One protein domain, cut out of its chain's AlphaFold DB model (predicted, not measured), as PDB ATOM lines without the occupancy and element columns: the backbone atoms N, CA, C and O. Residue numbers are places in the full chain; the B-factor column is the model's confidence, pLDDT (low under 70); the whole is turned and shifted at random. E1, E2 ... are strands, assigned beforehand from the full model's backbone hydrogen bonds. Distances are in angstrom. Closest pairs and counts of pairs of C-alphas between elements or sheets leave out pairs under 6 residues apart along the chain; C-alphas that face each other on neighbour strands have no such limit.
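AT A GLANCE: This is residues 63 to 138 of the 143 residues of an uncharacterized protein of Chromatiaceae bacterium (UniProt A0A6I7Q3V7). The domain is a small sandwich, two sheets face to face, nearly closed into a flattened barrel: a strongly twisted, curled sheet of five strands bends over a smaller sheet of three, E1, E3 and E6. Edge strands E1 and E2 lie beside each other, while E5 and E6 come close over a short stretch. The printed 76 residues have eight named strands, E1 to E8 in chain order, and no named helix: all strand. The orders are E2 E8 E7 E4 E5 and E1 E3 E6, both mixed. The whole is compact, with a radius of gyration of the C-alphas of 11.3 A, but elongated, spanning 34 by 21 by 18 A.

HOW THE PARTS SIT: E1, residues 66 to 69, is parallel to E3, residues 82 to 87; N 67 and O 83 are 2.9 A apart. E2, residues 74 to 77, is parallel to E8, residues 134 to 137, with N 75 and O 135 at 2.8 A. E3 is antiparallel to E6, residues 112 to 118, with N 84 and O 116 at 2.9 A. E4, residues 94 to 99, and E5, residues 102 to 108, form a hairpin, with N 97 and O 105 at 2.9 A. E7, residues 122 to 127, is antiparallel to E4, with N 125 and O 98 at 2.8 A, and forms a hairpin with E8, with N 124 and O 134 at 2.8 A. These N and O pairs are within hydrogen-bond range. Between the sheets, the closest C-alphas of E1 and E2 are those of Val 69 and Gly 75, 6.0 A apart; those of E5 and E6 are Phe 104 and Leu 115, 6.8 A. E1 and E7 are apart.

IN THESE COORDINATES: E1 begins at C-alpha 66 (-0.961, 28.098, 24.169). E5, 18.4 A from first to last C-alpha, and E6, 17.2 A, are the longest by residues. E8 ends at C-alpha 137 (-6.569, 18.546, 21.915).

THE WHOLE: The farthest C-alphas, of Ile 79 and Asp 92, are 34.6 A apart. The printed part has no cut and no long link; no printed residue is under pLDDT 70.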
ATOM      1  N   GLY A  63      -6.933  28.254  23.438       81.50
ATOM      2  CA  GLY A  63      -5.963  29.236  22.980       81.50
ATOM      3  C   GLY A  63      -5.424  28.907  21.601       81.50
ATOM      4  O   GLY A  63      -5.484  27.769  21.143       81.50
ATOM      5  N   ALA A  64      -4.917  29.927  20.908       83.25
ATOM      6  CA  ALA A  64      -4.384  29.743  19.565       83.25
ATOM      7  C   ALA A  64      -3.086  28.922  19.596       83.25
ATOM      8  O   ALA A  64      -3.022  27.851  19.006       83.25
ATOM      9  N   LEU A  65      -2.093  29.410  20.345       89.31
ATOM     10  CA  LEU A  65      -0.732  28.858  20.412       89.31
ATOM     11  C   LEU A  65      -0.370  28.305  21.796       89.31
ATOM     12  O   LEU A  65       0.688  27.706  21.968       89.31
ATOM     13  N   SER A  66      -1.216  28.534  22.801       93.12
ATOM     14  CA  SER A  66      -0.961  28.098  24.169       93.12
ATOM     15  C   SER A  66      -2.246  27.809  24.920       93.12
ATOM     16  O   SER A  66      -3.199  28.580  24.805       93.12
ATOM     17  N   VAL A  67      -2.239  26.786  25.765       94.62
ATOM     18  CA  VAL A  67      -3.372  26.436  26.628       94.62
ATOM     19  C   VAL A  67      -2.908  26.192  28.051       94.62
ATOM     20  O   VAL A  67      -1.810  25.697  28.287       94.62
ATOM     21  N   THR A  68      -3.754  26.546  29.011       95.38
ATOM     22  CA  THR A  68      -3.557  26.194  30.419       95.38
ATOM     23  C   THR A  68      -4.690  25.280  30.844       95.38
ATOM     24  O   THR A  68      -5.852  25.648  30.704       95.38
ATOM     25  N   VAL A  69      -4.359  24.099  31.358       95.19
ATOM     26  CA  VAL A  69      -5.335  23.112  31.827       95.19
ATOM     27  C   VAL A  69      -5.109  22.782  33.294       95.19
ATOM     28  O   VAL A  69      -3.978  22.752  33.773       95.19
ATOM     29  N   ALA A  70      -6.197  22.535  34.013       95.75
ATOM     30  CA  ALA A  70      -6.177  22.008  35.374       95.75
ATOM     31  C   ALA A  70      -6.587  20.521  35.380       95.75
ATOM     32  O   ALA A  70      -7.142  20.040  34.385       95.75
ATOM     33  N   PRO A  71      -6.352  19.775  36.474       95.31
ATOM     34  CA  PRO A  71      -6.762  18.379  36.567       95.31
ATOM     35  C   PRO A  71      -8.267  18.224  36.320       95.31
ATOM     36  O   PRO A  71      -9.074  18.994  36.843       95.31
ATOM     37  N   GLY A  72      -8.646  17.250  35.490       94.38
ATOM     38  CA  GLY A  72     -10.036  17.019  35.080       94.38
ATOM     39  C   GLY A  72     -10.576  17.988  34.027       94.38
ATOM     40  O   GLY A  72     -11.732  17.858  33.629       94.38
ATOM     41  N   GLN A  73      -9.777  18.947  33.558       94.44
ATOM     42  CA  GLN A  73     -10.167  19.814  32.453       94.44
ATOM     43  C   GLN A  73      -9.706  19.277  31.104       94.44
ATOM     44  O   GLN A  73      -8.743  18.519  30.992       94.44
ATOM     45  N   THR A  74     -10.411  19.714  30.066       94.75
ATOM     46  CA  THR A  74     -10.020  19.499  28.675       94.75
ATOM     47  C   THR A  74      -9.762  20.850  28.034       94.75
ATOM     48  O   THR A  74     -10.626  21.724  28.098       94.75
ATOM     49  N   GLY A  75      -8.583  21.016  27.444       92.81
ATOM     50  CA  GLY A  75      -8.218  22.190  26.668       92.81
ATOM     51  C   GLY A  75      -8.081  21.902  25.184       92.81
ATOM     52  O   GLY A  75      -7.915  20.756  24.772       92.81
ATOM     53  N   TYR A  76      -8.146  22.959  24.383       93.62
ATOM     54  CA  TYR A  76      -8.113  22.884  22.927       93.62
ATOM     55  C   TYR A  76      -7.205  23.972  22.360       93.62
ATOM     56  O   TYR A  76      -7.379  25.160  22.648       93.62
ATOM     57  N   CYS A  77      -6.259  23.558  21.526       92.62
ATOM     58  CA  CYS A  77      -5.433  24.459  20.737       92.62
ATOM     59  C   CYS A  77      -5.992  24.588  19.322       92.62
ATOM     60  O   CYS A  77      -6.481  23.612  18.754       92.62
ATOM     61  N   ALA A  78      -5.894  25.781  18.739       90.62
ATOM     62  CA  ALA A  78      -6.278  25.997  17.342       90.62
ATOM     63  C   ALA A  78      -5.132  25.711  16.356       90.62
ATOM     64  O   ALA A  78      -5.392  25.452  15.186       90.62
ATOM     65  N   ILE A  79      -3.881  25.782  16.820       89.00
ATOM     66  CA  ILE A  79      -2.665  25.686  16.002       89.00
ATOM     67  C   ILE A  79      -1.676  24.709  16.656       89.00
ATOM     68  O   ILE A  79      -1.616  24.605  17.884       89.00
ATOM     69  N   SER A  80      -0.883  24.012  15.835       90.44
ATOM     70  CA  SER A  80       0.299  23.255  16.261       90.44
ATOM     71  C   SER A  80       1.600  23.909  15.754       90.44
ATOM     72  O   SER A  80       1.625  24.417  14.632       90.44
ATOM     73  N   PRO A  81       2.693  23.906  16.548       91.88
ATOM     74  CA  PRO A  81       2.808  23.348  17.897       91.88
ATOM     75  C   PRO A  81       2.122  24.214  18.961       91.88
ATOM     76  O   PRO A  81       2.188  25.441  18.921       91.88
ATOM     77  N   CYS A  82       1.521  23.571  19.960       94.00
ATOM     78  CA  CYS A  82       0.870  24.262  21.067       94.00
ATOM     79  C   CYS A  82       1.696  24.189  22.349       94.00
ATOM     80  O   CYS A  82       2.147  23.117  22.751       94.00
ATOM     81  N   GLN A  83       1.857  25.331  23.008       95.44
ATOM     82  CA  GLN A  83       2.474  25.445  24.322       95.44
ATOM     83  C   GLN A  83       1.480  25.035  25.418       95.44
ATOM     84  O   GLN A  83       0.454  25.689  25.623       95.44
ATOM     85  N   VAL A  84       1.790  23.981  26.167       95.38
ATOM     86  CA  VAL A  84       0.895  23.436  27.192       95.38
ATOM     87  C   VAL A  84       1.376  23.812  28.587       95.38
ATOM     88  O   VAL A  84       2.502  23.512  28.990       95.38
ATOM     89  N   PHE A  85       0.484  24.442  29.347       96.31
ATOM     90  CA  PHE A  85       0.651  24.721  30.765       96.31
ATOM     91  C   PHE A  85      -0.302  23.858  31.592       96.31
ATOM     92  O   PHE A  85      -1.478  23.708  31.254       96.31
ATOM     93  N   LEU A  86       0.192  23.329  32.707       96.38
ATOM     94  CA  LEU A  86      -0.575  22.520  33.646       96.38
ATOM     95  C   LEU A  86      -0.643  23.223  35.000       96.38
ATOM     96  O   LEU A  86       0.383  23.581  35.575       96.38
ATOM     97  N   VAL A  87      -1.850  23.400  35.527       96.56
ATOM     98  CA  VAL A  87      -2.060  23.822  36.914       96.56
ATOM     99  C   VAL A  87      -1.879  22.602  37.809       96.56
ATOM    100  O   VAL A  87      -2.676  21.669  37.756       96.56
ATOM    101  N   MET A  88      -0.834  22.595  38.630       97.00
ATOM    102  CA  MET A  88      -0.592  21.521  39.588       97.00
ATOM    103  C   MET A  88      -1.597  21.602  40.743       97.00
ATOM    104  O   MET A  88      -1.921  22.704  41.201       97.00
ATOM    105  N   PRO A  89      -2.088  20.456  41.244       95.31
ATOM    106  CA  PRO A  89      -2.979  20.422  42.391       95.31
ATOM    107  C   PRO A  89      -2.274  20.960  43.642       95.31
ATOM    108  O   PRO A  89      -1.041  20.919  43.722       95.31
ATOM    109  N   PRO A  90      -3.034  21.470  44.624       94.38
ATOM    110  CA  PRO A  90      -2.470  21.859  45.910       94.38
ATOM    111  C   PRO A  90      -1.885  20.641  46.641       94.38
ATOM    112  O   PRO A  90      -2.313  19.505  46.433       94.38
ATOM    113  N   GLY A  91      -0.910  20.888  47.508       91.00
ATOM    114  CA  GLY A  91      -0.225  19.870  48.298       91.00
ATOM    115  C   GLY A  91       1.197  20.303  48.631       91.00
ATOM    116  O   GLY A  91       1.581  21.437  48.341       91.00
ATOM    117  N   ASP A  92       1.967  19.379  49.194       90.56
ATOM    118  CA  ASP A  92       3.362  19.591  49.567       90.56
ATOM    119  C   ASP A  92       4.295  18.741  48.692       90.56
ATOM    120  O   ASP A  92       4.002  17.584  48.383       90.56
ATOM    121  N   GLY A  93       5.437  19.313  48.302       93.06
ATOM    122  CA  GLY A  93       6.459  18.635  47.498       93.06
ATOM    123  C   GLY A  93       6.195  18.629  45.988       93.06
ATOM    124  O   GLY A  93       5.506  19.502  45.454       93.06
ATOM    125  N   ASP A  94       6.787  17.645  45.302       96.19
ATOM    126  CA  ASP A  94       6.765  17.525  43.842       96.19
ATOM    127  C   ASP A  94       6.010  16.279  43.365       96.19
ATOM    128  O   ASP A  94       6.305  15.142  43.761       96.19
ATOM    129  N   TYR A  95       5.109  16.477  42.407       96.44
ATOM    130  CA  TYR A  95       4.398  15.393  41.742       96.44
ATOM    131  C   TYR A  95       5.041  15.042  40.411       96.44
ATOM    132  O   TYR A  95       5.493  15.908  39.665       96.44
ATOM    133  N   ARG A  96       5.037  13.748  40.096       96.38
ATOM    134  CA  ARG A  96       5.452  13.242  38.792       96.38
ATOM    135  C   ARG A  96       4.317  13.442  37.791       96.38
ATOM    136  O   ARG A  96       3.187  13.032  38.056       96.38
ATOM    137  N   VAL A  97       4.621  14.046  36.650       96.94
ATOM    138  CA  VAL A  97       3.648  14.315  35.589       96.94
ATOM    139  C   VAL A  97       3.996  13.485  34.364       96.94
ATOM    140  O   VAL A  97       5.143  13.454  33.918       96.94
ATOM    141  N   THR A  98       2.991  12.817  33.811       96.56
ATOM    142  CA  THR A  98       3.118  12.031  32.585       96.56
ATOM    143  C   THR A  98       2.113  12.499  31.537       96.56
ATOM    144  O   THR A  98       1.052  13.027  31.872       96.56
ATOM    145  N   GLY A  99       2.430  12.311  30.259       94.50
ATOM    146  CA  GLY A  99       1.518  12.557  29.143       94.50
ATOM    147  C   GLY A  99       1.614  11.447  28.113       94.50
ATOM    148  O   GLY A  99       2.709  11.104  27.686       94.50
ATOM    149  N   ASN A 100       0.489  10.838  27.732       92.38
ATOM    150  CA  ASN A 100       0.467   9.701  26.796       92.38
ATOM    151  C   ASN A 100       1.465   8.575  27.165       92.38
ATOM    152  O   ASN A 100       2.008   7.907  26.291       92.38
ATOM    153  N   ARG A 101       1.676   8.335  28.472       88.75
ATOM    154  CA  ARG A 101       2.661   7.390  29.056       88.75
ATOM    155  C   ARG A 101       4.135   7.825  28.979       88.75
ATOM    156  O   ARG A 101       4.995   7.065  29.412       88.75
ATOM    157  N   VAL A 102       4.434   9.026  28.487       93.31
ATOM    158  CA  VAL A 102       5.770   9.641  28.525       93.31
ATOM    159  C   VAL A 102       5.937  10.425  29.824       93.31
ATOM    160  O   VAL A 102       4.999  11.071  30.285       93.31
ATOM    161  N   ASP A 103       7.122  10.356  30.425       95.25
ATOM    162  CA  ASP A 103       7.470  11.132  31.615       95.25
ATOM    163  C   ASP A 103       7.889  12.558  31.238       95.25
ATOM    164  O   ASP A 103       8.805  12.730  30.437       95.25
ATOM    165  N   PHE A 104       7.243  13.570  31.822       94.56
ATOM    166  CA  PHE A 104       7.645  14.975  31.659       94.56
ATOM    167  C   PHE A 104       8.514  15.482  32.815       94.56
ATOM    168  O   PHE A 104       9.054  16.582  32.744       94.56
ATOM    169  N   GLY A 105       8.665  14.685  33.873       95.31
ATOM    170  CA  GLY A 105       9.433  15.020  35.061       95.31
ATOM    171  C   GLY A 105       8.566  15.284  36.289       95.31
ATOM    172  O   GLY A 105       7.409  14.858  36.386       95.31
ATOM    173  N   ARG A 106       9.165  15.957  37.276       96.81
ATOM    174  CA  ARG A 106       8.526  16.285  38.554       96.81
ATOM    175  C   ARG A 106       8.362  17.788  38.693       96.81
ATOM    176  O   ARG A 106       9.264  18.544  38.343       96.81
ATOM    177  N   TYR A 107       7.214  18.191  39.215       96.62
ATOM    178  CA  TYR A 107       6.811  19.585  39.301       96.62
ATOM    179  C   TYR A 107       6.222  19.908  40.677       96.62
ATOM    180  O   TYR A 107       5.488  19.078  41.224       96.62
ATOM    181  N   PRO A 108       6.470  21.119  41.200       96.62
ATOM    182  CA  PRO A 108       6.012  21.509  42.525       96.62
ATOM    183  C   PRO A 108       4.491  21.659  42.577       96.62
ATOM    184  O   PRO A 108       3.860  22.195  41.659       96.62
ATOM    185  N   ALA A 109       3.904  21.221  43.687       96.19
ATOM    186  CA  ALA A 109       2.485  21.371  43.974       96.19
ATOM    187  C   ALA A 109       2.039  22.851  43.998       96.19
ATOM    188  O   ALA A 109       2.811  23.764  44.298       96.19
ATOM    189  N   GLY A 110       0.774  23.101  43.653       94.94
ATOM    190  CA  GLY A 110       0.142  24.427  43.706       94.94
ATOM    191  C   GLY A 110       0.678  25.466  42.711       94.94
ATOM    192  O   GLY A 110       0.300  26.637  42.776       94.94
ATOM    193  N   ARG A 111       1.561  25.078  41.784       94.31
ATOM    194  CA  ARG A 111       2.121  25.960  40.751       94.31
ATOM    195  C   ARG A 111       1.534  25.662  39.378       94.31
ATOM    196  O   ARG A 111       1.138  24.545  39.082       94.31
ATOM    197  N   THR A 112       1.504  26.664  38.506       95.62
ATOM    198  CA  THR A 112       1.304  26.423  37.070       95.62
ATOM    199  C   THR A 112       2.661  26.188  36.428       95.62
ATOM    200  O   THR A 112       3.567  27.001  36.609       95.62
ATOM    201  N   VAL A 113       2.807  25.088  35.698       95.94
ATOM    202  CA  VAL A 113       4.075  24.665  35.099       95.94
ATOM    203  C   VAL A 113       3.952  24.526  33.591       95.94
ATOM    204  O   VAL A 113       2.889  24.202  33.067       95.94
ATOM    205  N   SER A 114       5.048  24.803  32.892       95.44
ATOM    206  CA  SER A 114       5.173  24.579  31.453       95.44
ATOM    207  C   SER A 114       5.562  23.124  31.207       95.44
ATOM    208  O   SER A 114       6.607  22.687  31.688       95.44
ATOM    209  N   LEU A 115       4.739  22.392  30.456       94.88
ATOM    210  CA  LEU A 115       5.075  21.047  29.979       94.88
ATOM    211  C   LEU A 115       5.842  21.089  28.649       94.88
ATOM    212  O   LEU A 115       6.496  20.117  28.290       94.88
ATOM    213  N   GLY A 116       5.781  22.220  27.940       94.44
ATOM    214  CA  GLY A 116       6.472  22.453  26.673       94.44
ATOM    215  C   GLY A 116       5.530  22.553  25.476       94.44
ATOM    216  O   GLY A 116       4.326  22.780  25.628       94.44
ATOM    217  N   HIS A 117       6.106  22.397  24.285       94.50
ATOM    218  CA  HIS A 117       5.411  22.492  23.006       94.50
ATOM    219  C   HIS A 117       5.110  21.107  22.439       94.50
ATOM    220  O   HIS A 117       5.998  20.258  22.362       94.50
ATOM    221  N   PHE A 118       3.878  20.904  21.984       93.44
ATOM    222  CA  PHE A 118       3.423  19.619  21.464       93.44
ATOM    223  C   PHE A 118       2.695  19.773  20.129       93.44
ATOM    224  O   PHE A 118       2.014  20.769  19.888       93.44
ATOM    225  N   TYR A 119       2.842  18.766  19.269       93.06
ATOM    226  CA  TYR A 119       2.174  18.683  17.964       93.06
ATOM    227  C   TYR A 119       0.957  17.751  17.982       93.06
ATOM    228  O   TYR A 119       0.094  17.841  17.117       93.06
ATOM    229  N   GLU A 120       0.881  16.871  18.980       93.25
ATOM    230  CA  GLU A 120      -0.153  15.850  19.103       93.25
ATOM    231  C   GLU A 120      -0.982  16.055  20.365       93.25
ATOM    232  O   GLU A 120      -0.516  16.626  21.350       93.25
ATOM    233  N   SER A 121      -2.214  15.550  20.346       94.31
ATOM    234  CA  SER A 121      -3.103  15.599  21.505       94.31
ATOM    235  C   SER A 121      -2.550  14.783  22.680       94.31
ATOM    236  O   SER A 121      -1.957  13.719  22.499       94.31
ATOM    237  N   LEU A 122      -2.774  15.258  23.906       94.69
ATOM    238  CA  LEU A 122      -2.170  14.714  25.124       94.69
ATOM    239  C   LEU A 122      -3.227  14.353  26.163       94.69
ATOM    240  O   LEU A 122      -4.138  15.134  26.439       94.69
ATOM    241  N   ALA A 123      -3.037  13.212  26.814       96.50
ATOM    242  CA  ALA A 123      -3.683  12.862  28.071       96.50
ATOM    243  C   ALA A 123      -2.660  12.977  29.204       96.50
ATOM    244  O   ALA A 123      -1.747  12.156  29.302       96.50
ATOM    245  N   ILE A 124      -2.817  13.996  30.043       96.88
ATOM    246  CA  ILE A 124      -1.896  14.369  31.115       96.88
ATOM    247  C   ILE A 124      -2.374  13.749  32.430       96.88
ATOM    248  O   ILE A 124      -3.525  13.933  32.835       96.88
ATOM    249  N   ALA A 125      -1.490  13.032  33.115       96.94
ATOM    250  CA  ALA A 125      -1.736  12.440  34.422       96.94
ATOM    251  C   ALA A 125      -0.730  12.963  35.453       96.94
ATOM    252  O   ALA A 125       0.453  13.135  35.160       96.94
ATOM    253  N   ILE A 126      -1.216  13.205  36.668       96.25
ATOM    254  CA  ILE A 126      -0.401  13.602  37.816       96.25
ATOM    255  C   ILE A 126      -0.399  12.419  38.780       96.25
ATOM    256  O   ILE A 126      -1.399  12.137  39.442       96.25
ATOM    257  N   GLU A 127       0.706  11.683  38.802       95.31
ATOM    258  CA  GLU A 127       0.816  10.429  39.542       95.31
ATOM    259  C   GLU A 127       0.852  10.690  41.054       95.31
ATOM    260  O   GLU A 127       1.547  11.589  41.531       95.31
ATOM    261  N   GLY A 128       0.105   9.891  41.818       90.50
ATOM    262  CA  GLY A 128       0.066   9.978  43.284       90.50
ATOM    263  C   GLY A 128      -0.760  11.134  43.861       90.50
ATOM    264  O   GLY A 128      -0.961  11.170  45.069       90.50
ATOM    265  N   ALA A 129      -1.289  12.039  43.031       90.81
ATOM    266  CA  ALA A 129      -2.115  13.161  43.489       90.81
ATOM    267  C   ALA A 129      -3.612  12.820  43.646       90.81
ATOM    268  O   ALA A 129      -4.370  13.624  44.180       90.81
ATOM    269  N   GLY A 130      -4.070  11.662  43.150       92.44
ATOM    270  CA  GLY A 130      -5.484  11.261  43.223       92.44
ATOM    271  C   GLY A 130      -6.444  12.161  42.431       92.44
ATOM    272  O   GLY A 130      -7.651  12.129  42.660       92.44
ATOM    273  N   VAL A 131      -5.920  12.974  41.508       94.56
ATOM    274  CA  VAL A 131      -6.703  13.900  40.682       94.56
ATOM    275  C   VAL A 131      -7.025  13.304  39.309       94.56
ATOM    276  O   VAL A 131      -6.248  12.500  38.785       94.56
ATOM    277  N   PRO A 132      -8.152  13.695  38.688       96.19
ATOM    278  CA  PRO A 132      -8.481  13.254  37.339       96.19
ATOM    279  C   PRO A 132      -7.464  13.755  36.309       96.19
ATOM    280  O   PRO A 132      -6.872  14.830  36.448       96.19
ATOM    281  N   ARG A 133      -7.304  12.982  35.231       96.00
ATOM    282  CA  ARG A 133      -6.451  13.354  34.096       96.00
ATOM    283  C   ARG A 133      -6.964  14.618  33.415       96.00
ATOM    284  O   ARG A 133      -8.171  14.844  33.350       96.00
ATOM    285  N   ALA A 134      -6.041  15.417  32.899       96.00
ATOM    286  CA  ALA A 134      -6.350  16.529  32.012       96.00
ATOM    287  C   ALA A 134      -6.122  16.104  30.558       96.00
ATOM    288  O   ALA A 134      -5.267  15.263  30.280       96.00
ATOM    289  N   PHE A 135      -6.864  16.689  29.627       95.94
ATOM    290  CA  PHE A 135      -6.724  16.403  28.202       95.94
ATOM    291  C   PHE A 135      -6.435  17.685  27.434       95.94
ATOM    292  O   PHE A 135      -6.970  18.742  27.759       95.94
ATOM    293  N   VAL A 136      -5.595  17.601  26.410       95.25
ATOM    294  CA  VAL A 136      -5.327  18.710  25.498       95.25
ATOM    295  C   VAL A 136      -5.474  18.210  24.075       95.25
ATOM    296  O   VAL A 136      -4.752  17.306  23.658       95.25
ATOM    297  N   TYR A 137      -6.402  18.803  23.335       94.94
ATOM    298  CA  TYR A 137      -6.569  18.546  21.915       94.94
ATOM    299  C   TYR A 137      -5.718  19.519  21.098       94.94
ATOM    300  O   TYR A 137      -5.823  20.735  21.265       94.94
ATOM    301  N   ILE A 138      -4.889  18.977  20.209       93.25
ATOM    302  CA  ILE A 138      -4.006  19.734  19.314       93.25
ATOM    303  C   ILE A 138      -4.230  19.222  17.884       93.25
ATOM    304  O   ILE A 138      -4.194  18.004  17.678       93.25
TER     305      ILE A 138